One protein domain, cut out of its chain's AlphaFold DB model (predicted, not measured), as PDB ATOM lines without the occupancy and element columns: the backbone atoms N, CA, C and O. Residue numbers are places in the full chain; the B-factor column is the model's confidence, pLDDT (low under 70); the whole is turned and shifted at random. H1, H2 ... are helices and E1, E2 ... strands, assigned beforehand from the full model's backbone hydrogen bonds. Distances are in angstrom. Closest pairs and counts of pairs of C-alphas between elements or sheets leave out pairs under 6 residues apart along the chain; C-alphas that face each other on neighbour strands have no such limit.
ATOM      1  N   ARG A  31      14.192 118.414 583.297       76.44
ATOM      2  CA  ARG A  31      15.315 117.506 583.008       76.44
ATOM      3  C   ARG A  31      16.306 117.397 584.165       76.44
ATOM      4  O   ARG A  31      16.966 116.371 584.277       76.44
ATOM      5  N   ASN A  32      16.399 118.420 585.014       85.75
ATOM      6  CA  ASN A  32      17.361 118.453 586.114       85.75
ATOM      7  C   ASN A  32      16.775 118.044 587.478       85.75
ATOM      8  O   ASN A  32      17.504 118.059 588.464       85.75
ATOM      9  N   ALA A  33      15.486 117.687 587.567       90.94
ATOM     10  CA  ALA A  33      14.836 117.377 588.847       90.94
ATOM     11  C   ALA A  33      15.530 116.226 589.615       90.94
ATOM     12  O   ALA A  33      15.661 116.294 590.833       90.94
ATOM     13  N   GLY A  34      16.069 115.226 588.906       93.12
ATOM     14  CA  GLY A  34      16.844 114.120 589.492       93.12
ATOM     15  C   GLY A  34      18.091 114.536 590.280       93.12
ATOM     16  O   GLY A  34      18.463 113.859 591.238       93.12
ATOM     17  N   ALA A  35      18.715 115.662 589.917       94.94
ATOM     18  CA  ALA A  35      19.974 116.125 590.504       94.94
ATOM     19  C   ALA A  35      19.803 116.919 591.812       94.94
ATOM     20  O   ALA A  35      20.803 117.207 592.484       94.94
ATOM     21  N   PHE A  36      18.568 117.272 592.178       94.56
ATOM     22  CA  PHE A  36      18.257 117.899 593.463       94.56
ATOM     23  C   PHE A  36      18.478 116.900 594.594       94.56
ATOM     24  O   PHE A  36      18.297 115.696 594.410       94.56
ATOM     25  N   THR A  37      18.896 117.369 595.763       97.00
ATOM     26  CA  THR A  37      18.939 116.517 596.956       97.00
ATOM     27  C   THR A  37      17.539 116.321 597.526       97.00
ATOM     28  O   THR A  37      16.627 117.115 597.286       97.00
ATOM     29  N   CYS A  38      17.368 115.282 598.336       97.56
ATOM     30  CA  CYS A  38      16.159 115.094 599.129       97.56
ATOM     31  C   CYS A  38      15.849 116.324 600.009       97.56
ATOM     32  O   CYS A  38      14.691 116.729 600.099       97.56
ATOM     33  N   GLN A  39      16.865 116.990 600.568       96.38
ATOM     34  CA  GLN A  39      16.712 118.235 601.327       96.38
ATOM     35  C   GLN A  39      16.103 119.380 600.496       96.38
ATOM     36  O   GLN A  39      15.330 120.176 601.026       96.38
ATOM     37  N   GLU A  40      16.421 119.474 599.204       93.69
ATOM     38  CA  GLU A  40      15.844 120.481 598.300       93.69
ATOM     39  C   GLU A  40      14.453 120.073 597.785       93.69
ATOM     40  O   GLU A  40      13.582 120.918 597.574       93.69
ATOM     41  N   PHE A  41      14.237 118.770 597.603       94.62
ATOM     42  CA  PHE A  41      12.999 118.171 597.116       94.62
ATOM     43  C   PHE A  41      11.858 118.213 598.144       94.62
ATOM     44  O   PHE A  41      10.748 118.635 597.820       94.62
ATOM     45  N   GLN A  42      12.097 117.795 599.388       94.94
ATOM     46  CA  GLN A  42      11.031 117.618 600.383       94.94
ATOM     47  C   GLN A  42      10.203 118.893 600.651       94.94
ATOM     48  O   GLN A  42       8.971 118.798 600.688       94.94
ATOM     49  N   PRO A  43      10.798 120.101 600.763       92.38
ATOM     50  CA  PRO A  43      10.026 121.337 600.903       92.38
ATOM     51  C   PRO A  43       9.118 121.635 599.701       92.38
ATOM     52  O   PRO A  43       8.103 122.310 599.854       92.38
ATOM     53  N   VAL A  44       9.464 121.152 598.501       91.31
ATOM     54  CA  VAL A  44       8.644 121.307 597.289       91.31
ATOM     55  C   VAL A  44       7.377 120.471 597.394       91.31
ATOM     56  O   VAL A  44       6.275 120.985 597.206       91.31
ATOM     57  N   VAL A  45       7.520 119.182 597.702       90.50
ATOM     58  CA  VAL A  45       6.385 118.250 597.683       90.50
ATOM     59  C   VAL A  45       5.448 118.420 598.869       90.50
ATOM     60  O   VAL A  45       4.238 118.266 598.701       90.50
ATOM     61  N   ARG A  46       5.972 118.817 600.032       91.06
ATOM     62  CA  ARG A  46       5.174 119.021 601.250       91.06
ATOM     63  C   ARG A  46       4.363 120.315 601.236       91.06
ATOM     64  O   ARG A  46       3.344 120.391 601.910       91.06
ATOM     65  N   HIS A  47       4.782 121.329 600.480       88.06
ATOM     66  CA  HIS A  47       4.122 122.635 600.483       88.06
ATOM     67  C   HIS A  47       3.051 122.739 599.390       88.06
ATOM     68  O   HIS A  47       3.323 122.491 598.218       88.06
ATOM     69  N   GLU A  48       1.824 123.142 599.724       81.12
ATOM     70  CA  GLU A  48       0.702 123.172 598.767       81.12
ATOM     71  C   GLU A  48       0.907 124.145 597.597       81.12
ATOM     72  O   GLU A  48       0.486 123.865 596.480       81.12
ATOM     73  N   GLN A  49       1.601 125.261 597.811       84.38
ATOM     74  CA  GLN A  49       1.687 126.344 596.820       84.38
ATOM     75  C   GLN A  49       2.750 126.148 595.717       84.38
ATOM     76  O   GLN A  49       2.806 126.943 594.786       84.38
ATOM     77  N   ARG A  50       3.582 125.096 595.774       84.88
ATOM     78  CA  ARG A  50       4.704 124.874 594.831       84.88
ATOM     79  C   ARG A  50       4.344 123.941 593.668       84.88
ATOM     80  O   ARG A  50       5.045 122.976 593.376       84.88
ATOM     81  N   GLN A  51       3.191 124.179 593.041       85.75
ATOM     82  CA  GLN A  51       2.601 123.270 592.041       85.75
ATOM     83  C   GLN A  51       3.459 123.117 590.773       85.75
ATOM     84  O   GLN A  51       3.548 122.025 590.206       85.75
ATOM     85  N   LEU A  52       4.136 124.188 590.347       85.12
ATOM     86  CA  LEU A  52       5.008 124.150 589.172       85.12
ATOM     87  C   LEU A  52       6.236 123.268 589.427       85.12
ATOM     88  O   LEU A  52       6.564 122.395 588.627       85.12
ATOM     89  N   GLU A  53       6.887 123.452 590.570       86.75
ATOM     90  CA  GLU A  53       8.050 122.660 590.951       86.75
ATOM     91  C   GLU A  53       7.680 121.196 591.200       86.75
ATOM     92  O   GLU A  53       8.398 120.300 590.753       86.75
ATOM     93  N   LYS A  54       6.526 120.933 591.831       90.69
ATOM     94  CA  LYS A  54       5.966 119.578 591.964       90.69
ATOM     95  C   LYS A  54       5.806 118.898 590.609       90.69
ATOM     96  O   LYS A  54       6.157 117.729 590.473       90.69
ATOM     97  N   THR A  55       5.332 119.633 589.604       91.19
ATOM     98  CA  THR A  55       5.168 119.112 588.239       91.19
ATOM     99  C   THR A  55       6.498 118.624 587.659       91.19
ATOM    100  O   THR A  55       6.526 117.567 587.031       91.19
ATOM    101  N   ALA A  56       7.612 119.317 587.922       92.25
ATOM    102  CA  ALA A  56       8.930 118.871 587.470       92.25
ATOM    103  C   ALA A  56       9.327 117.520 588.091       92.25
ATOM    104  O   ALA A  56       9.743 116.616 587.366       92.25
ATOM    105  N   PHE A  57       9.144 117.348 589.404       95.56
ATOM    106  CA  PHE A  57       9.433 116.079 590.083       95.56
ATOM    107  C   PHE A  57       8.489 114.954 589.651       95.56
ATOM    108  O   PHE A  57       8.941 113.828 589.449       95.56
ATOM    109  N   LEU A  58       7.204 115.249 589.443       95.56
ATOM    110  CA  LEU A  58       6.231 114.277 588.941       95.56
ATOM    111  C   LEU A  58       6.589 113.776 587.546       95.56
ATOM    112  O   LEU A  58       6.658 112.571 587.320       95.56
ATOM    113  N   GLN A  59       6.859 114.688 586.613       95.12
ATOM    114  CA  GLN A  59       7.205 114.320 585.243       95.12
ATOM    115  C   GLN A  59       8.526 113.554 585.180       95.12
ATOM    116  O   GLN A  59       8.639 112.589 584.426       95.12
ATOM    117  N   TRP A  60       9.505 113.941 586.001       95.50
ATOM    118  CA  TRP A  60      10.760 113.208 586.111       95.50
ATOM    119  C   TRP A  60      10.542 111.798 586.681       95.50
ATOM    120  O   TRP A  60      11.054 110.831 586.123       95.50
ATOM    121  N   THR A  61       9.707 111.662 587.715       97.50
ATOM    122  CA  THR A  61       9.340 110.368 588.319       97.50
ATOM    123  C   THR A  61       8.647 109.449 587.321       97.50
ATOM    124  O   THR A  61       9.062 108.304 587.159       97.50
ATOM    125  N   ALA A  62       7.643 109.952 586.597       97.62
ATOM    126  CA  ALA A  62       6.935 109.192 585.570       97.62
ATOM    127  C   ALA A  62       7.877 108.733 584.444       97.62
ATOM    128  O   ALA A  62       7.841 107.571 584.027       97.62
ATOM    129  N   ALA A  63       8.753 109.626 583.967       97.19
ATOM    130  CA  ALA A  63       9.723 109.307 582.923       97.19
ATOM    131  C   ALA A  63      10.727 108.241 583.384       97.19
ATOM    132  O   ALA A  63      10.987 107.283 582.652       97.19
ATOM    133  N   TYR A  64      11.257 108.375 584.601       97.62
ATOM    134  CA  TYR A  64      12.202 107.421 585.171       97.62
ATOM    135  C   TYR A  64      11.553 106.054 585.411       97.62
ATOM    136  O   TYR A  64      12.110 105.039 585.000       97.62
ATOM    137  N   ALA A  65      10.353 106.013 585.999       98.25
ATOM    138  CA  ALA A  65       9.595 104.780 586.204       98.25
ATOM    139  C   ALA A  65       9.308 104.064 584.874       98.25
ATOM    140  O   ALA A  65       9.541 102.863 584.754       98.25
ATOM    141  N   THR A  66       8.921 104.810 583.835       98.00
ATOM    142  CA  THR A  66       8.719 104.265 582.481       98.00
ATOM    143  C   THR A  66      10.013 103.684 581.901       98.00
ATOM    144  O   THR A  66      10.007 102.601 581.313       98.00
ATOM    145  N   ALA A  67      11.142 104.384 582.051       98.19
ATOM    146  CA  ALA A  67      12.441 103.898 581.589       98.19
ATOM    147  C   ALA A  67      12.888 102.641 582.359       98.19
ATOM    148  O   ALA A  67      13.372 101.679 581.754       98.19
ATOM    149  N   ALA A  68      12.671 102.612 583.675       98.31
ATOM    150  CA  ALA A  68      12.939 101.459 584.525       98.31
ATOM    151  C   ALA A  68      12.066 100.256 584.129       98.31
ATOM    152  O   ALA A  68      12.589  99.153 583.972       98.31
ATOM    153  N   ALA A  69      10.773 100.467 583.871       98.38
ATOM    154  CA  ALA A  69       9.871  99.420 583.401       98.38
ATOM    155  C   ALA A  69      10.353  98.821 582.073       98.38
ATOM    156  O   ALA A  69      10.582  97.616 581.975       98.38
ATOM    157  N   ARG A  70      10.624  99.670 581.074       98.12
ATOM    158  CA  ARG A  70      11.085  99.232 579.746       98.12
ATOM    159  C   ARG A  70      12.423  98.499 579.786       98.12
ATOM    160  O   ARG A  70      12.558  97.458 579.150       98.12
ATOM    161  N   SER A  71      13.395  99.015 580.539       98.25
ATOM    162  CA  SER A  71      14.721  98.387 580.667       98.25
ATOM    163  C   SER A  71      14.683  97.026 581.368       98.25
ATOM    164  O   SER A  71      15.573  96.210 581.150       98.25
ATOM    165  N   ASN A  72      13.637  96.756 582.154       97.88
ATOM    166  CA  ASN A  72      13.418  95.480 582.834       97.88
ATOM    167  C   ASN A  72      12.346  94.603 582.156       97.88
ATOM    168  O   ASN A  72      11.948  93.589 582.732       97.88
ATOM    169  N   SER A  73      11.874  94.981 580.960       97.94
ATOM    170  CA  SER A  73      10.793  94.289 580.236       97.94
ATOM    171  C   SER A  73       9.526  94.097 581.085       97.94
ATOM    172  O   SER A  73       8.942  93.017 581.123       97.94
ATOM    173  N   LEU A  74       9.130  95.152 581.797       98.31
ATOM    174  CA  LEU A  74       7.940  95.216 582.645       98.31
ATOM    175  C   LEU A  74       6.840  96.030 581.968       98.31
ATOM    176  O   LEU A  74       7.117  96.886 581.125       98.31
ATOM    177  N   ILE A  75       5.605  95.813 582.413       97.75
ATOM    178  CA  ILE A  75       4.482  96.711 582.137       97.75
ATOM    179  C   ILE A  75       4.645  97.973 582.983       97.75
ATOM    180  O   ILE A  75       4.625  99.078 582.448       97.75
ATOM    181  N   ASP A  76       4.875  97.798 584.287       98.06
ATOM    182  CA  ASP A  76       5.082  98.895 585.229       98.06
ATOM    183  C   ASP A  76       5.981  98.461 586.400       98.06
ATOM    184  O   ASP A  76       6.024  97.289 586.786       98.06
ATOM    185  N   VAL A  77       6.710  99.417 586.976       98.44
ATOM    186  CA  VAL A  77       7.508  99.233 588.201       98.44
ATOM    187  C   VAL A  77       6.723  99.574 589.464       98.44
ATOM    188  O   VAL A  77       7.197  99.294 590.566       98.44
ATOM    189  N   PHE A  78       5.544 100.180 589.320       98.31
ATOM    190  CA  PHE A  78       4.730 100.640 590.433       98.31
ATOM    191  C   PHE A  78       3.298 100.091 590.329       98.31
ATOM    192  O   PHE A  78       2.683 100.177 589.269       98.31
ATOM    193  N   PRO A  79       2.737  99.502 591.405       98.06
ATOM    194  CA  PRO A  79       1.456  98.800 591.324       98.06
ATOM    195  C   PRO A  79       0.229  99.726 591.359       98.06
ATOM    196  O   PRO A  79      -0.891  99.239 591.206       98.06
ATOM    197  N   ILE A  80       0.411 101.034 591.570       97.81
ATOM    198  CA  ILE A  80      -0.661 102.037 591.580       97.81
ATOM    199  C   ILE A  80      -0.487 102.949 590.359       97.81
ATOM    200  O   ILE A  80       0.599 103.455 590.115       97.81
ATOM    201  N   GLY A  81      -1.558 103.210 589.611       94.00
ATOM    202  CA  GLY A  81      -1.543 104.025 588.387       94.00
ATOM    203  C   GLY A  81      -1.398 105.538 588.602       94.00
ATOM    204  O   GLY A  81      -1.648 106.308 587.679       94.00
ATOM    205  N   ASP A  82      -1.031 105.980 589.805       95.88
ATOM    206  CA  ASP A  82      -0.876 107.389 590.165       95.88
ATOM    207  C   ASP A  82       0.587 107.694 590.513       95.88
ATOM    208  O   ASP A  82       1.132 107.223 591.513       95.88
ATOM    209  N   THR A  83       1.233 108.523 589.689       97.19
ATOM    210  CA  THR A  83       2.628 108.942 589.905       97.19
ATOM    211  C   THR A  83       2.802 109.723 591.208       97.19
ATOM    212  O   THR A  83       3.888 109.698 591.788       97.19
ATOM    213  N   TRP A  84       1.755 110.393 591.698       96.38
ATOM    214  CA  TRP A  84       1.807 111.094 592.977       96.38
ATOM    215  C   TRP A  84       2.084 110.136 594.137       96.38
ATOM    216  O   TRP A  84       2.840 110.476 595.043       96.38
ATOM    217  N   GLU A  85       1.564 108.911 594.077       97.81
ATOM    218  CA  GLU A  85       1.794 107.897 595.107       97.81
ATOM    219  C   GLU A  85       3.235 107.371 595.076       97.81
ATOM    220  O   GLU A  85       3.853 107.188 596.126       97.81
ATOM    221  N   LEU A  86       3.831 107.212 593.889       98.44
ATOM    222  CA  LEU A  86       5.258 106.893 593.790       98.44
ATOM    223  C   LEU A  86       6.109 108.047 594.335       98.44
ATOM    224  O   LEU A  86       7.050 107.822 595.092       98.44
ATOM    225  N   LEU A  87       5.752 109.292 594.012       97.69
ATOM    226  CA  LEU A  87       6.445 110.469 594.532       97.69
ATOM    227  C   LEU A  87       6.325 110.585 596.061       97.69
ATOM    228  O   LEU A  87       7.299 110.936 596.730       97.69
ATOM    229  N   ALA A  88       5.158 110.257 596.620       97.25
ATOM    230  CA  ALA A  88       4.937 110.189 598.058       97.25
ATOM    231  C   ALA A  88       5.848 109.136 598.702       97.25
ATOM    232  O   ALA A  88       6.528 109.446 599.679       97.25
ATOM    233  N   MET A  89       5.948 107.938 598.112       98.06
ATOM    234  CA  MET A  89       6.883 106.898 598.556       98.06
ATOM    235  C   MET A  89       8.334 107.411 598.579       98.06
ATOM    236  O   MET A  89       9.043 107.208 599.565       98.06
ATOM    237  N   VAL A  90       8.770 108.133 597.538       98.44
ATOM    238  CA  VAL A  90      10.116 108.735 597.490       98.44
ATOM    239  C   VAL A  90      10.316 109.779 598.589       98.44
ATOM    240  O   VAL A  90      11.387 109.824 599.191       98.44
ATOM    241  N   ASN A  91       9.302 110.588 598.910       97.94
ATOM    242  CA  ASN A  91       9.381 111.540 600.024       97.94
ATOM    243  C   ASN A  91       9.655 110.860 601.372       97.94
ATOM    244  O   ASN A  91      10.433 111.415 602.148       97.94
ATOM    245  N   PHE A  92       9.089 109.674 601.616       97.56
ATOM    246  CA  PHE A  92       9.391 108.895 602.821       97.56
ATOM    247  C   PHE A  92      10.795 108.282 602.797       97.56
ATOM    248  O   PHE A  92      11.475 108.293 603.816       97.56
ATOM    249  N   ILE A  93      11.287 107.817 601.644       98.19
ATOM    250  CA  ILE A  93      12.686 107.358 601.527       98.19
ATOM    251  C   ILE A  93      13.662 108.514 601.761       98.19
ATOM    252  O   ILE A  93      14.676 108.353 602.433       98.19
ATOM    253  N   CYS A  94      13.334 109.709 601.273       98.19
ATOM    254  CA  CYS A  94      14.114 110.913 601.530       98.19
ATOM    255  C   CYS A  94      14.199 111.287 603.022       98.19
ATOM    256  O   CYS A  94      15.151 111.970 603.403       98.19
ATOM    257  N   ASP A  95      13.258 110.843 603.867       97.44
ATOM    258  CA  ASP A  95      13.355 111.022 605.323       97.44
ATOM    259  C   ASP A  95      14.432 110.126 605.955       97.44
ATOM    260  O   ASP A  95      14.937 110.448 607.030       97.44
ATOM    261  N   GLU A  96      14.824 109.028 605.301       97.31
ATOM    262  CA  GLU A  96      15.889 108.143 605.789       97.31
ATOM    263  C   GLU A  96      17.284 108.755 605.583       97.31
ATOM    264  O   GLU A  96      18.167 108.600 606.429       97.31
ATOM    265  N   ASN A  97      17.493 109.471 604.473       97.00
ATOM    266  CA  ASN A  97      18.717 110.221 604.203       97.00
ATOM    267  C   ASN A  97      18.435 111.413 603.281       97.00
ATOM    268  O   ASN A  97      18.293 111.263 602.070       97.00
ATOM    269  N   ASN A  98      18.430 112.624 603.835       97.00
ATOM    270  CA  ASN A  98      18.074 113.822 603.073       97.00
ATOM    271  C   ASN A  98      19.211 114.388 602.192       97.00
ATOM    272  O   ASN A  98      18.985 115.322 601.422       97.00
ATOM    273  N   THR A  99      20.423 113.832 602.272       97.69
ATOM    274  CA  THR A  99      21.589 114.331 601.518       97.69
ATOM    275  C   THR A  99      21.742 113.680 600.145       97.69
ATOM    276  O   THR A  99      22.419 114.234 599.274       97.69
ATOM    277  N   VAL A 100      21.102 112.525 599.923       98.06
ATOM    278  CA  VAL A 100      21.146 111.832 598.629       98.06
ATOM    279  C   VAL A 100      20.364 112.594 597.571       98.06
ATOM    280  O   VAL A 100      19.526 113.451 597.865       98.06
ATOM    281  N   LYS A 101      20.648 112.279 596.308       98.12
ATOM    282  CA  LYS A 101      19.910 112.829 595.176       98.12
ATOM    283  C   LYS A 101      18.507 112.237 595.107       98.12
ATOM    284  O   LYS A 101      18.305 111.070 595.434       98.12
ATOM    285  N   PHE A 102      17.560 113.034 594.622       97.69
ATOM    286  CA  PHE A 102      16.192 112.609 594.360       97.69
ATOM    287  C   PHE A 102      16.159 111.384 593.440       97.69
ATOM    288  O   PHE A 102      15.441 110.428 593.714       97.69
ATOM    289  N   GLU A 103      17.007 111.360 592.406       97.94
ATOM    290  CA  GLU A 103      17.191 110.190 591.542       97.94
ATOM    291  C   GLU A 103      17.586 108.930 592.320       97.94
ATOM    292  O   GLU A 103      17.025 107.863 592.089       97.94
ATOM    293  N   THR A 104      18.527 109.049 593.259       98.44
ATOM    294  CA  THR A 104      18.974 107.922 594.083       98.44
ATOM    295  C   THR A 104      17.838 107.401 594.959       98.44
ATOM    296  O   THR A 104      17.625 106.193 595.019       98.44
ATOM    297  N   ALA A 105      17.063 108.298 595.575       98.62
ATOM    298  CA  ALA A 105      15.900 107.918 596.371       98.62
ATOM    299  C   ALA A 105      14.791 107.271 595.519       98.62
ATOM    300  O   ALA A 105      14.174 106.298 595.952       98.62
ATOM    301  N   LEU A 106      14.559 107.749 594.288       98.62
ATOM    302  CA  LEU A 106      13.606 107.123 593.365       98.62
ATOM    303  C   LEU A 106      14.071 105.737 592.905       98.62
ATOM    304  O   LEU A 106      13.269 104.803 592.870       98.62
ATOM    305  N   LEU A 107      15.354 105.586 592.575       98.38
ATOM    306  CA  LEU A 107      15.933 104.288 592.240       98.38
ATOM    307  C   LEU A 107      15.762 103.302 593.401       98.38
ATOM    308  O   LEU A 107      15.401 102.146 593.181       98.38
ATOM    309  N   GLU A 108      15.965 103.763 594.633       98.62
ATOM    310  CA  GLU A 108      15.741 102.956 595.825       98.62
ATOM    311  C   GLU A 108      14.262 102.586 596.011       98.62
ATOM    312  O   GLU A 108      13.967 101.415 596.253       98.62
ATOM    313  N   ALA A 109      13.322 103.517 595.799       98.62
ATOM    314  CA  ALA A 109      11.884 103.219 595.809       98.62
ATOM    315  C   ALA A 109      11.532 102.099 594.822       98.62
ATOM    316  O   ALA A 109      10.938 101.088 595.199       98.62
ATOM    317  N   ILE A 110      11.960 102.244 593.566       98.50
ATOM    318  CA  ILE A 110      11.724 101.261 592.501       98.50
ATOM    319  C   ILE A 110      12.384  99.916 592.831       98.50
ATOM    320  O   ILE A 110      11.804  98.859 592.569       98.50
ATOM    321  N   GLY A 111      13.578  99.938 593.429       98.44
ATOM    322  CA  GLY A 111      14.287  98.741 593.878       98.44
ATOM    323  C   GLY A 111      13.539  97.988 594.980       98.44
ATOM    324  O   GLY A 111      13.401  96.764 594.906       98.44
ATOM    325  N   ARG A 112      12.995  98.712 595.964       98.19
ATOM    326  CA  ARG A 112      12.159  98.160 597.043       98.19
ATOM    327  C   ARG A 112      10.837  97.580 596.517       98.19
ATOM    328  O   ARG A 112      10.342  96.585 597.042       98.19
ATOM    329  N   LEU A 113      10.314  98.130 595.420       98.56
ATOM    330  CA  LEU A 113       9.089  97.680 594.750       98.56
ATOM    331  C   LEU A 113       9.250  96.441 593.859       98.56
ATOM    332  O   LEU A 113       8.265  95.999 593.275       98.56
ATOM    333  N   ARG A 114      10.434  95.823 593.768       98.31
ATOM    334  CA  ARG A 114      10.649  94.611 592.948       98.31
ATOM    335  C   ARG A 114       9.607  93.496 593.131       98.31
ATOM    336  O   ARG A 114       9.218  92.917 592.117       98.31
ATOM    337  N   PRO A 115       9.122  93.186 594.352       98.12
ATOM    338  CA  PRO A 115       8.052  92.203 594.538       98.12
ATOM    339  C   PRO A 115       6.705  92.611 593.922       98.12
ATOM    340  O   PRO A 115       5.878  91.747 593.670       98.12
ATOM    341  N   PHE A 116       6.486  93.907 593.690       98.44
ATOM    342  CA  PHE A 116       5.249  94.501 593.177       98.44
ATOM    343  C   PHE A 116       5.299  94.830 591.676       98.44
ATOM    344  O   PHE A 116       4.315  95.337 591.142       98.44
ATOM    345  N   TRP A 117       6.424  94.582 590.996       98.44
ATOM    346  CA  TRP A 117       6.562  94.859 589.565       98.44
ATOM    347  C   TRP A 117       5.533  94.085 588.738       98.44
ATOM    348  O   TRP A 117       5.375  92.873 588.898       98.44
ATOM    349  N   VAL A 118       4.893  94.787 587.809       98.31
ATOM    350  CA  VAL A 118       3.827  94.266 586.952       98.31
ATOM    351  C   VAL A 118       4.452  93.766 585.658       98.31
ATOM    352  O   VAL A 118       5.117  94.524 584.945       98.31
ATOM    353  N   ARG A 119       4.289  92.478 585.355       97.75
ATOM    354  CA  ARG A 119       5.037  91.810 584.277       97.75
ATOM    355  C   ARG A 119       4.135  91.245 583.204       97.75
ATOM    356  O   ARG A 119       4.440  91.372 582.025       97.75
ATOM    357  N   ASN A 120       3.071  90.579 583.622       95.50
ATOM    358  CA  ASN A 120       2.343  89.651 582.773       95.50
ATOM    359  C   ASN A 120       0.984  90.202 582.353       95.50
ATOM    360  O   ASN A 120       0.506  89.876 581.269       95.50
ATOM    361  N   SER A 121       0.353  91.020 583.199       95.44
ATOM    362  CA  SER A 121      -1.009  91.490 582.979       95.44
ATOM    363  C   SER A 121      -1.140  92.996 583.202       95.44
ATOM    364  O   SER A 121      -0.889  93.475 584.306       95.44
ATOM    365  N   PRO A 122      -1.621  93.758 582.201       94.19
ATOM    366  CA  PRO A 122      -1.929  95.175 582.362       94.19
ATOM    367  C   PRO A 122      -3.311  95.391 583.000       94.19
ATOM    368  O   PRO A 122      -3.852  96.489 582.920       94.19
ATOM    369  N   ALA A 123      -3.936  94.350 583.563       97.38
ATOM    370  CA  ALA A 123      -5.259  94.462 584.158       97.38
ATOM    371  C   ALA A 123      -5.223  95.403 585.368       97.38
ATOM    372  O   ALA A 123      -4.544  95.142 586.364       97.38
ATOM    373  N   VAL A 124      -5.987  96.487 585.264       97.19
ATOM    374  CA  VAL A 124      -6.154  97.498 586.305       97.19
ATOM    375  C   VAL A 124      -7.556  97.376 586.886       97.19
ATOM    376  O   VAL A 124      -8.537  97.242 586.158       97.19
ATOM    377  N   THR A 125      -7.650  97.438 588.208       96.75
ATOM    378  CA  THR A 125      -8.904  97.584 588.944       96.75
ATOM    379  C   THR A 125      -8.929  98.950 589.611       96.75
ATOM    380  O   THR A 125      -7.941  99.373 590.211       96.75
ATOM    381  N   THR A 126     -10.064  99.634 589.528       98.06
ATOM    382  CA  THR A 126     -10.313 100.834 590.324       98.06
ATOM    383  C   THR A 126     -10.726 100.407 591.726       98.06
ATOM    384  O   THR A 126     -11.747  99.745 591.898       98.06
ATOM    385  N   LEU A 127      -9.920 100.757 592.723       97.81
ATOM    386  CA  LEU A 127     -10.223 100.525 594.128       97.81
ATOM    387  C   LEU A 127     -10.818 101.799 594.713       97.81
ATOM    388  O   LEU A 127     -10.225 102.871 594.595       97.81
ATOM    389  N   GLU A 128     -11.970 101.675 595.360       96.81
ATOM    390  CA  GLU A 128     -12.701 102.803 595.927       96.81
ATOM    391  C   GLU A 128     -12.723 102.725 597.451       96.81
ATOM    392  O   GLU A 128     -12.972 101.676 598.048       96.81
ATOM    393  N   ASP A 129     -12.471 103.863 598.080       96.38
ATOM    394  CA  ASP A 129     -12.669 104.086 599.498       96.38
ATOM    395  C   ASP A 129     -14.007 104.816 599.724       96.38
ATOM    396  O   ASP A 129     -14.282 105.802 599.032       96.38
ATOM    397  N   PRO A 130     -14.821 104.420 600.721       94.62
ATOM    398  CA  PRO A 130     -16.077 105.089 601.063       94.62
ATOM    399  C   PRO A 130     -15.946 106.587 601.363       94.62
ATOM    400  O   PRO A 130     -16.929 107.316 601.268       94.62
ATOM    401  N   ASN A 131     -14.752 107.061 601.716       92.62
ATOM    402  CA  ASN A 131     -14.474 108.471 601.977       92.62
ATOM    403  C   ASN A 131     -14.082 109.254 600.706       92.62
ATOM    404  O   ASN A 131     -13.567 110.368 600.801       92.62
ATOM    405  N   GLY A 132     -14.301 108.687 599.513       92.25
ATOM    406  CA  GLY A 132     -14.151 109.375 598.228       92.25
ATOM    407  C   GLY A 132     -12.764 109.283 597.592       92.25
ATOM    408  O   GLY A 132     -12.516 109.934 596.577       92.25
ATOM    409  N   ARG A 133     -11.851 108.477 598.147       95.00
ATOM    410  CA  ARG A 133     -10.552 108.193 597.522       95.00
ATOM    411  C   ARG A 133     -10.693 107.048 596.521       95.00
ATOM    412  O   ARG A 133     -11.241 106.006 596.851       95.00
ATOM    413  N   SER A 134     -10.139 107.212 595.325       96.31
ATOM    414  CA  SER A 134     -10.099 106.171 594.296       96.31
ATOM    415  C   SER A 134      -8.675 106.011 593.775       96.31
ATOM    416  O   SER A 134      -7.987 107.011 593.571       96.31
ATOM    417  N   VAL A 135      -8.222 104.771 593.587       97.06
ATOM    418  CA  VAL A 135      -6.900 104.472 593.021       97.06
ATOM    419  C   VAL A 135      -7.009 103.419 591.929       97.06
ATOM    420  O   VAL A 135      -7.736 102.436 592.058       97.06
ATOM    421  N   GLN A 136      -6.252 103.601 590.853       98.12
ATOM    422  CA  GLN A 136      -6.041 102.558 589.856       98.12
ATOM    423  C   GLN A 136      -4.958 101.610 590.364       98.12
ATOM    424  O   GLN A 136      -3.867 102.061 590.702       98.12
ATOM    425  N   PHE A 137      -5.243 100.315 590.433       98.44
ATOM    426  CA  PHE A 137      -4.326  99.310 590.964       98.44
ATOM    427  C   PHE A 137      -4.175  98.142 589.992       98.44
ATOM    428  O   PHE A 137      -5.171  97.587 589.528       98.44
ATOM    429  N   TYR A 138      -2.939  97.741 589.700       98.44
ATOM    430  CA  TYR A 138      -2.681  96.569 588.866       98.44
ATOM    431  C   TYR A 138      -2.997  95.289 589.636       98.44
ATOM    432  O   TYR A 138      -2.342  94.968 590.629       98.44
ATOM    433  N   SER A 139      -3.974  94.516 589.160       98.00
ATOM    434  CA  SER A 139      -4.473  93.336 589.873       98.00
ATOM    435  C   SER A 139      -3.387  92.273 590.094       98.00
ATOM    436  O   SER A 139      -3.423  91.581 591.109       98.00
ATOM    437  N   GLU A 140      -2.386  92.187 589.205       97.50
ATOM    438  CA  GLU A 140      -1.226  91.284 589.335       97.50
ATOM    439  C   GLU A 140      -0.454  91.502 590.651       97.50
ATOM    440  O   GLU A 140       0.057  90.549 591.241       97.50
ATOM    441  N   ALA A 141      -0.424  92.734 591.167       98.31
ATOM    442  CA  ALA A 141       0.293  93.070 592.392       98.31
ATOM    443  C   ALA A 141      -0.430  92.625 593.681       98.31
ATOM    444  O   ALA A 141       0.140  92.730 594.771       98.31
ATOM    445  N   SER A 142      -1.659  92.098 593.591       98.44
ATOM    446  CA  SER A 142      -2.455  91.664 594.753       98.44
ATOM    447  C   SER A 142      -1.746  90.595 595.586       98.44
ATOM    448  O   SER A 142      -1.709  90.695 596.810       98.44
ATOM    449  N   THR A 143      -1.121  89.606 594.941       98.56
ATOM    450  CA  THR A 143      -0.388  88.522 595.622       98.56
ATOM    451  C   THR A 143       0.767  89.069 596.462       98.56
ATOM    452  O   THR A 143       0.956  88.676 597.619       98.56
ATOM    453  N   ALA A 144       1.528  90.013 595.900       98.62
ATOM    454  CA  ALA A 144       2.638  90.667 596.586       98.62
ATOM    455  C   ALA A 144       2.142  91.528 597.753       98.62
ATOM    456  O   ALA A 144       2.701  91.465 598.849       98.62
ATOM    457  N   LEU A 145       1.050  92.265 597.543       98.75
ATOM    458  CA  LEU A 145       0.414  93.074 598.573       98.75
ATOM    459  C   LEU A 145      -0.070  92.219 599.747       98.75
ATOM    460  O   LEU A 145       0.314  92.486 600.879       98.75
ATOM    461  N   GLN A 146      -0.840  91.161 599.498       98.88
ATOM    462  CA  GLN A 146      -1.329  90.245 600.535       98.88
ATOM    463  C   GLN A 146      -0.178  89.598 601.311       98.88
ATOM    464  O   GLN A 146      -0.191  89.567 602.542       98.88
ATOM    465  N   THR A 147       0.858  89.146 600.600       98.75
ATOM    466  CA  THR A 147       2.071  88.595 601.217       98.75
ATOM    467  C   THR A 147       2.743  89.625 602.123       98.75
ATOM    468  O   THR A 147       3.100  89.315 603.260       98.75
ATOM    469  N   ALA A 148       2.885  90.868 601.657       98.56
ATOM    470  CA  ALA A 148       3.476  91.938 602.442       98.56
ATOM    471  C   ALA A 148       2.618  92.288 603.666       98.56
ATOM    472  O   ALA A 148       3.162  92.355 604.763       98.56
ATOM    473  N   LEU A 149       1.297  92.420 603.515       98.62
ATOM    474  CA  LEU A 149       0.350  92.655 604.613       98.62
ATOM    475  C   LEU A 149       0.425  91.546 605.676       98.62
ATOM    476  O   LEU A 149       0.371  91.823 606.875       98.62
ATOM    477  N   ASN A 150       0.621  90.290 605.267       98.50
ATOM    478  CA  ASN A 150       0.777  89.167 606.191       98.50
ATOM    479  C   ASN A 150       2.032  89.259 607.061       98.50
ATOM    480  O   ASN A 150       1.977  88.860 608.224       98.50
ATOM    481  N   ARG A 151       3.121  89.867 606.571       97.44
ATOM    482  CA  ARG A 151       4.304  90.163 607.405       97.44
ATOM    483  C   ARG A 151       3.993  91.146 608.538       97.44
ATOM    484  O   ARG A 151       4.675  91.134 609.554       97.44
ATOM    485  N   PHE A 152       2.930  91.937 608.393       96.38
ATOM    486  CA  PHE A 152       2.403  92.851 609.413       96.38
ATOM    487  C   PHE A 152       1.248  92.237 610.231       96.38
ATOM    488  O   PHE A 152       0.536  92.940 610.955       96.38
ATOM    489  N   GLY A 153       1.059  90.914 610.142       96.94
ATOM    490  CA  GLY A 153       0.107  90.165 610.960       96.94
ATOM    491  C   GLY A 153      -1.340  90.214 610.466       96.94
ATOM    492  O   GLY A 153      -2.252  90.101 611.280       96.94
ATOM    493  N   ALA A 154      -1.569  90.410 609.163       97.88
ATOM    494  CA  ALA A 154      -2.919  90.469 608.597       97.88
ATOM    495  C   ALA A 154      -3.650  89.109 608.537       97.88
ATOM    496  O   ALA A 154      -4.877  89.089 608.588       97.88
ATOM    497  N   GLY A 155      -2.929  87.984 608.445       97.75
ATOM    498  CA  GLY A 155      -3.529  86.640 608.438       97.75
ATOM    499  C   GLY A 155      -4.412  86.330 607.219       97.75
ATOM    500  O   GLY A 155      -5.330  85.522 607.317       97.75
ATOM    501  N   LEU A 156      -4.161  86.987 606.088       98.44
ATOM    502  CA  LEU A 156      -4.880  86.820 604.828       98.44
ATOM    503  C   LEU A 156      -4.523  85.496 604.147       98.44
ATOM    504  O   LEU A 156      -3.361  85.076 604.145       98.44
ATOM    505  N   GLN A 157      -5.495  84.907 603.457       98.25
ATOM    506  CA  GLN A 157      -5.195  83.983 602.371       98.25
ATOM    507  C   GLN A 157      -4.551  84.766 601.215       98.25
ATOM    508  O   GLN A 157      -5.016  85.849 600.864       98.25
ATOM    509  N   VAL A 158      -3.473  84.230 600.639       98.62
ATOM    510  CA  VAL A 158      -2.818  84.826 599.465       98.62
ATOM    511  C   VAL A 158      -3.428  84.202 598.211       98.62
ATOM    512  O   VAL A 158      -3.031  83.113 597.804       98.62
ATOM    513  N   ASP A 159      -4.434  84.861 597.645       98.06
ATOM    514  CA  ASP A 159      -5.218  84.385 596.497       98.06
ATOM    515  C   ASP A 159      -5.075  85.267 595.245       98.06
ATOM    516  O   ASP A 159      -5.579  84.914 594.180       98.06
ATOM    517  N   GLY A 160      -4.373  86.398 595.351       97.50
ATOM    518  CA  GLY A 160      -4.192  87.332 594.244       97.50
ATOM    519  C   GLY A 160      -5.443  88.147 593.901       97.50
ATOM    520  O   GLY A 160      -5.447  88.837 592.882       97.50
ATOM    521  N   ALA A 161      -6.483  88.118 594.741       97.31
ATOM    522  CA  ALA A 161      -7.698  88.904 594.572       97.31
ATOM    523  C   ALA A 161      -7.780  90.043 595.603       97.31
ATOM    524  O   ALA A 161      -7.805  89.835 596.818       97.31
ATOM    525  N   PHE A 162      -7.899  91.283 595.126       98.12
ATOM    526  CA  PHE A 162      -8.152  92.418 596.012       98.12
ATOM    527  C   PHE A 162      -9.629  92.439 596.442       98.12
ATOM    528  O   PHE A 162     -10.492  92.952 595.734       98.12
ATOM    529  N   GLY A 163      -9.922  91.874 597.616       97.50
ATOM    530  CA  GLY A 163     -11.260  91.869 598.221       97.50
ATOM    531  C   GLY A 163     -11.335  92.552 599.591       97.50
ATOM    532  O   GLY A 163     -10.349  93.089 600.102       97.50
ATOM    533  N   ASN A 164     -12.503  92.459 600.238       98.00
ATOM    534  CA  ASN A 164     -12.790  93.092 601.535       98.00
ATOM    535  C   ASN A 164     -11.766  92.759 602.630       98.00
ATOM    536  O   ASN A 164     -11.460  93.607 603.464       98.00
ATOM    537  N   GLN A 165     -11.229  91.537 602.651       98.38
ATOM    538  CA  GLN A 165     -10.217  91.147 603.638       98.38
ATOM    539  C   GLN A 165      -8.901  91.912 603.429       98.38
ATOM    540  O   GLN A 165      -8.351  92.449 604.388       98.38
ATOM    541  N   THR A 166      -8.452  92.038 602.175       98.69
ATOM    542  CA  THR A 166      -7.248  92.806 601.815       98.69
ATOM    543  C   THR A 166      -7.438  94.286 602.157       98.69
ATOM    544  O   THR A 166      -6.596  94.877 602.829       98.69
ATOM    545  N   ALA A 167      -8.590  94.855 601.791       98.56
ATOM    546  CA  ALA A 167      -8.952  96.234 602.110       98.56
ATOM    547  C   ALA A 167      -8.963  96.500 603.630       98.56
ATOM    548  O   ALA A 167      -8.359  97.453 604.124       98.56
ATOM    549  N   ASN A 168      -9.592  95.612 604.408       98.50
ATOM    550  CA  ASN A 168      -9.640  95.719 605.866       98.50
ATOM    551  C   ASN A 168      -8.255  95.599 606.514       98.50
ATOM    552  O   ASN A 168      -7.996  96.289 607.501       98.50
ATOM    553  N   ALA A 169      -7.369  94.760 605.970       98.69
ATOM    554  CA  ALA A 169      -5.992  94.650 606.439       98.69
ATOM    555  C   ALA A 169      -5.205  95.948 606.210       98.69
ATOM    556  O   ALA A 169      -4.514  96.404 607.122       98.69
ATOM    557  N   ILE A 170      -5.363  96.578 605.039       98.62
ATOM    558  CA  ILE A 170      -4.780  97.894 604.750       98.62
ATOM    559  C   ILE A 170      -5.267  98.925 605.770       98.62
ATOM    560  O   ILE A 170      -4.450  99.552 606.447       98.62
ATOM    561  N   ARG A 171      -6.586  99.035 605.962       98.44
ATOM    562  CA  ARG A 171      -7.167  99.963 606.941       98.44
ATOM    563  C   ARG A 171      -6.637  99.724 608.352       98.44
ATOM    564  O   ARG A 171      -6.309 100.685 609.042       98.44
ATOM    565  N   ALA A 172      -6.535  98.470 608.785       98.38
ATOM    566  CA  ALA A 172      -6.034  98.138 610.115       98.38
ATOM    567  C   ALA A 172      -4.570  98.570 610.304       98.38
ATOM    568  O   ALA A 172      -4.219  99.109 611.353       98.38
ATOM    569  N   ILE A 173      -3.716  98.377 609.295       98.00
ATOM    570  CA  ILE A 173      -2.325  98.854 609.327       98.00
ATOM    571  C   ILE A 173      -2.283 100.384 609.336       98.00
ATOM    572  O   ILE A 173      -1.572 100.959 610.160       98.00
ATOM    573  N   ASN A 174      -3.090 101.039 608.496       97.38
ATOM    574  CA  ASN A 174      -3.208 102.495 608.453       97.38
ATOM    575  C   ASN A 174      -3.613 103.082 609.814       97.38
ATOM    576  O   ASN A 174      -2.977 104.014 610.300       97.38
ATOM    577  N   GLN A 175      -4.595 102.475 610.482       97.31
ATOM    578  CA  GLN A 175      -5.016 102.867 611.828       97.31
ATOM    579  C   GLN A 175      -3.902 102.680 612.862       97.31
ATOM    580  O   GLN A 175      -3.665 103.574 613.670       97.31
ATOM    581  N   ARG A 176      -3.186 101.547 612.831       96.44
ATOM    582  CA  ARG A 176      -2.079 101.276 613.769       96.44
ATOM    583  C   ARG A 176      -0.933 102.278 613.640       96.44
ATOM    584  O   ARG A 176      -0.291 102.571 614.641       96.44
ATOM    585  N   ARG A 177      -0.676 102.792 612.432       94.25
ATOM    586  CA  ARG A 177       0.373 103.795 612.182       94.25
ATOM    587  C   ARG A 177      -0.099 105.249 612.297       94.25
ATOM    588  O   ARG A 177       0.713 106.146 612.120       94.25
ATOM    589  N   GLY A 178      -1.384 105.493 612.576       95.31
ATOM    590  CA  GLY A 178      -1.946 106.846 612.661       95.31
ATOM    591  C   GLY A 178      -2.112 107.561 611.314       95.31
ATOM    592  O   GLY A 178      -2.272 108.779 611.291       95.31
ATOM    593  N   ALA A 179      -2.080 106.826 610.201       94.38
ATOM    594  CA  ALA A 179      -2.376 107.363 608.876       94.38
ATOM    595  C   ALA A 179      -3.893 107.449 608.647       94.38
ATOM    596  O   ALA A 179      -4.695 106.903 609.413       94.38
ATOM    597  N   GLN A 180      -4.293 108.097 607.553       94.50
ATOM    598  CA  GLN A 180      -5.686 108.064 607.113       94.50
ATOM    599  C   GLN A 180      -6.128 106.606 606.908       94.50
ATOM    600  O   GLN A 180      -5.405 105.841 606.265       94.50
ATOM    601  N   PRO A 181      -7.284 106.184 607.452       96.19
ATOM    602  CA  PRO A 181      -7.700 104.785 607.493       96.19
ATOM    603  C   PRO A 181      -8.282 104.318 606.150       96.19
ATOM    604  O   PRO A 181      -9.349 103.704 606.114       96.19
ATOM    605  N   TRP A 182      -7.579 104.611 605.052       96.75
ATOM    606  CA  TRP A 182      -7.953 104.182 603.715       96.75
ATOM    607  C   TRP A 182      -8.021 102.657 603.634       96.75
ATOM    608  O   TRP A 182      -7.242 101.949 604.276       96.75
ATOM    609  N   LEU A 183      -8.942 102.168 602.815       98.12
ATOM    610  CA  LEU A 183      -9.085 100.784 602.370       98.12
ATOM    611  C   LEU A 183      -8.244 100.492 601.119       98.12
ATOM    612  O   LEU A 183      -8.079  99.334 600.741       98.12
ATOM    613  N   THR A 184      -7.720 101.536 600.478       98.19
ATOM    614  CA  THR A 184      -6.875 101.465 599.286       98.19
ATOM    615  C   THR A 184      -5.394 101.587 599.654       98.19
ATOM    616  O   THR A 184      -5.062 102.231 600.652       98.19
ATOM    617  N   PRO A 185      -4.479 100.968 598.884       97.94
ATOM    618  CA  PRO A 185      -3.054 101.192 599.076       97.94
ATOM    619  C   PRO A 185      -2.661 102.619 598.655       97.94
ATOM    620  O   PRO A 185      -3.272 103.223 597.771       97.94
ATOM    621  N   ASP A 186      -1.615 103.144 599.284       97.56
ATOM    622  CA  ASP A 186      -0.992 104.431 598.972       97.56
ATOM    623  C   ASP A 186       0.543 104.310 598.986       97.56
ATOM    624  O   ASP A 186       1.108 103.268 599.346       97.56
ATOM    625  N   GLY A 187       1.231 105.368 598.559       97.81
ATOM    626  CA  GLY A 187       2.691 105.418 598.504       97.81
ATOM    627  C   GLY A 187       3.360 105.210 599.862       97.81
ATOM    628  O   GLY A 187       4.384 104.534 599.957       97.81
ATOM    629  N   GLU A 188       2.760 105.734 600.933       97.19
ATOM    630  CA  GLU A 188       3.257 105.564 602.300       97.19
ATOM    631  C   GLU A 188       3.142 104.108 602.768       97.19
ATOM    632  O   GLU A 188       4.022 103.580 603.449       97.19
ATOM    633  N   LEU A 189       2.043 103.429 602.439       98.38
ATOM    634  CA  LEU A 189       1.860 102.012 602.727       98.38
ATOM    635  C   LEU A 189       2.885 101.185 601.975       98.38
ATOM    636  O   LEU A 189       3.526 100.335 602.585       98.38
ATOM    637  N   LEU A 190       3.089 101.443 600.686       98.44
ATOM    638  CA  LEU A 190       4.091 100.718 599.911       98.44
ATOM    639  C   LEU A 190       5.512 100.975 600.428       98.44
ATOM    640  O   LEU A 190       6.285 100.023 600.532       98.44
ATOM    641  N   TYR A 191       5.837 102.202 600.845       98.25
ATOM    642  CA  TYR A 191       7.077 102.503 601.569       98.25
ATOM    643  C   TYR A 191       7.229 101.615 602.812       98.25
ATOM    644  O   TYR A 191       8.228 100.908 602.947       98.25
ATOM    645  N   LEU A 192       6.214 101.587 603.681       97.69
ATOM    646  CA  LEU A 192       6.233 100.790 604.907       97.69
ATOM    647  C   LEU A 192       6.388  99.290 604.617       97.69
ATOM    648  O   LEU A 192       7.197  98.614 605.248       97.69
ATOM    649  N   LEU A 193       5.617  98.770 603.661       98.00
ATOM    650  CA  LEU A 193       5.569  97.349 603.323       98.00
ATOM    651  C   LEU A 193       6.854  96.831 602.665       98.00
ATOM    652  O   LEU A 193       7.072  95.616 602.649       98.00
ATOM    653  N   THR A 194       7.666  97.723 602.095       97.62
ATOM    654  CA  THR A 194       8.884  97.388 601.342       97.62
ATOM    655  C   THR A 194      10.174  97.835 602.025       97.62
ATOM    656  O   THR A 194      11.259  97.614 601.483       97.62
ATOM    657  N   ARG A 195      10.074  98.434 603.214       94.19
ATOM    658  CA  ARG A 195      11.231  98.760 604.042       94.19
ATOM    659  C   ARG A 195      12.000  97.470 604.403       94.19
ATOM    660  O   ARG A 195      11.343  96.484 604.749       94.19
TER     661      ARG A 195
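Overview. This is residues 31 to 195 of the 196 residues of the protein "Putative peptidoglycan binding protein" of Roseinatronobacter monicus (UniProt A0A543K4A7). Two lobes stand side by side along the longest axis, with the last helix, H8, between them and packed on H4. The first lobe is a cluster of crossed helices, H1 to H5, with H4 in its middle; the second, looser, holds the strand hairpin E1-E2 and the helices H6 and H7. The printed part has 165 residues, with five named helices, then two antiparallel strands in the order E1 - E2, then three more helices; the class is mostly helix. The whole is compact, with a radius of gyration of the C-alphas of 15.5 A and spans of 44 by 36 by 27 A.

Arrangement. H1, residues 31 to 35, and H3, residues 51 to 71, touch, H3 with its residues 56 to 60 alone; the closest C-alphas are those of Ala 33 and Phe 57, 5.7 A apart. H2, residues 38 to 46, touches residues 91 to 95 of H4, residues 83 to 96, at a steep tilt of 46 degrees, opposite ways, with the C-alphas of Cys 38 and Cys 94 closest at 5.2 A. H4 is the hub, touching H2, H3, H5 and H8. H5, residues 102 to 112, is about perpendicular to H4 at 80 degrees and touches it, the closest C-alphas being those of Val 90 and Leu 106, 5.6 A apart. E1, residues 124 to 128, and E2, residues 134 to 138, form an antiparallel hairpin, with N 125 and O 137 2.8 A apart and N 135 and O 127 2.9 A apart, within hydrogen-bond range. H6, residues 139 to 151, only just touches H7, residues 164 to 176, with 3 pairs of C-alphas within 8 A; the closest are those of Gln 146 and Thr 166, 6.6 A. H8, residues 187 to 194, touches H4, with the C-alphas of Glu 85 and Gly 187 closest at 4.3 A. Every O i to N i+4 pair is within hydrogen-bond range in H3, H5, H7 and H8; the counts are 0 of 1 in H1, with 1 of 2 O i to N i+3 pairs, 3 of 5 in H2, 9 of 10 in H4 and 7 of 9 in H6.

Along the chain. H1 begins at C-alpha 31, (15.315, 117.506, 583.008), and H8 ends at C-alpha 194, (8.884, 97.388, 601.342). From first to last C-alpha H3 measures 29.9 A, H4 20.7 A, H6 19.9 A and H7 18.2 A.

Size, cuts and confidence. The C-alphas of Asn 32 and Gln 157 are the two farthest apart, 44.3 A. The printed part has no cut. The links H3 to H4, H5 to E1 and H6 to H7 are long. No printed residue is under 70 in pLDDT.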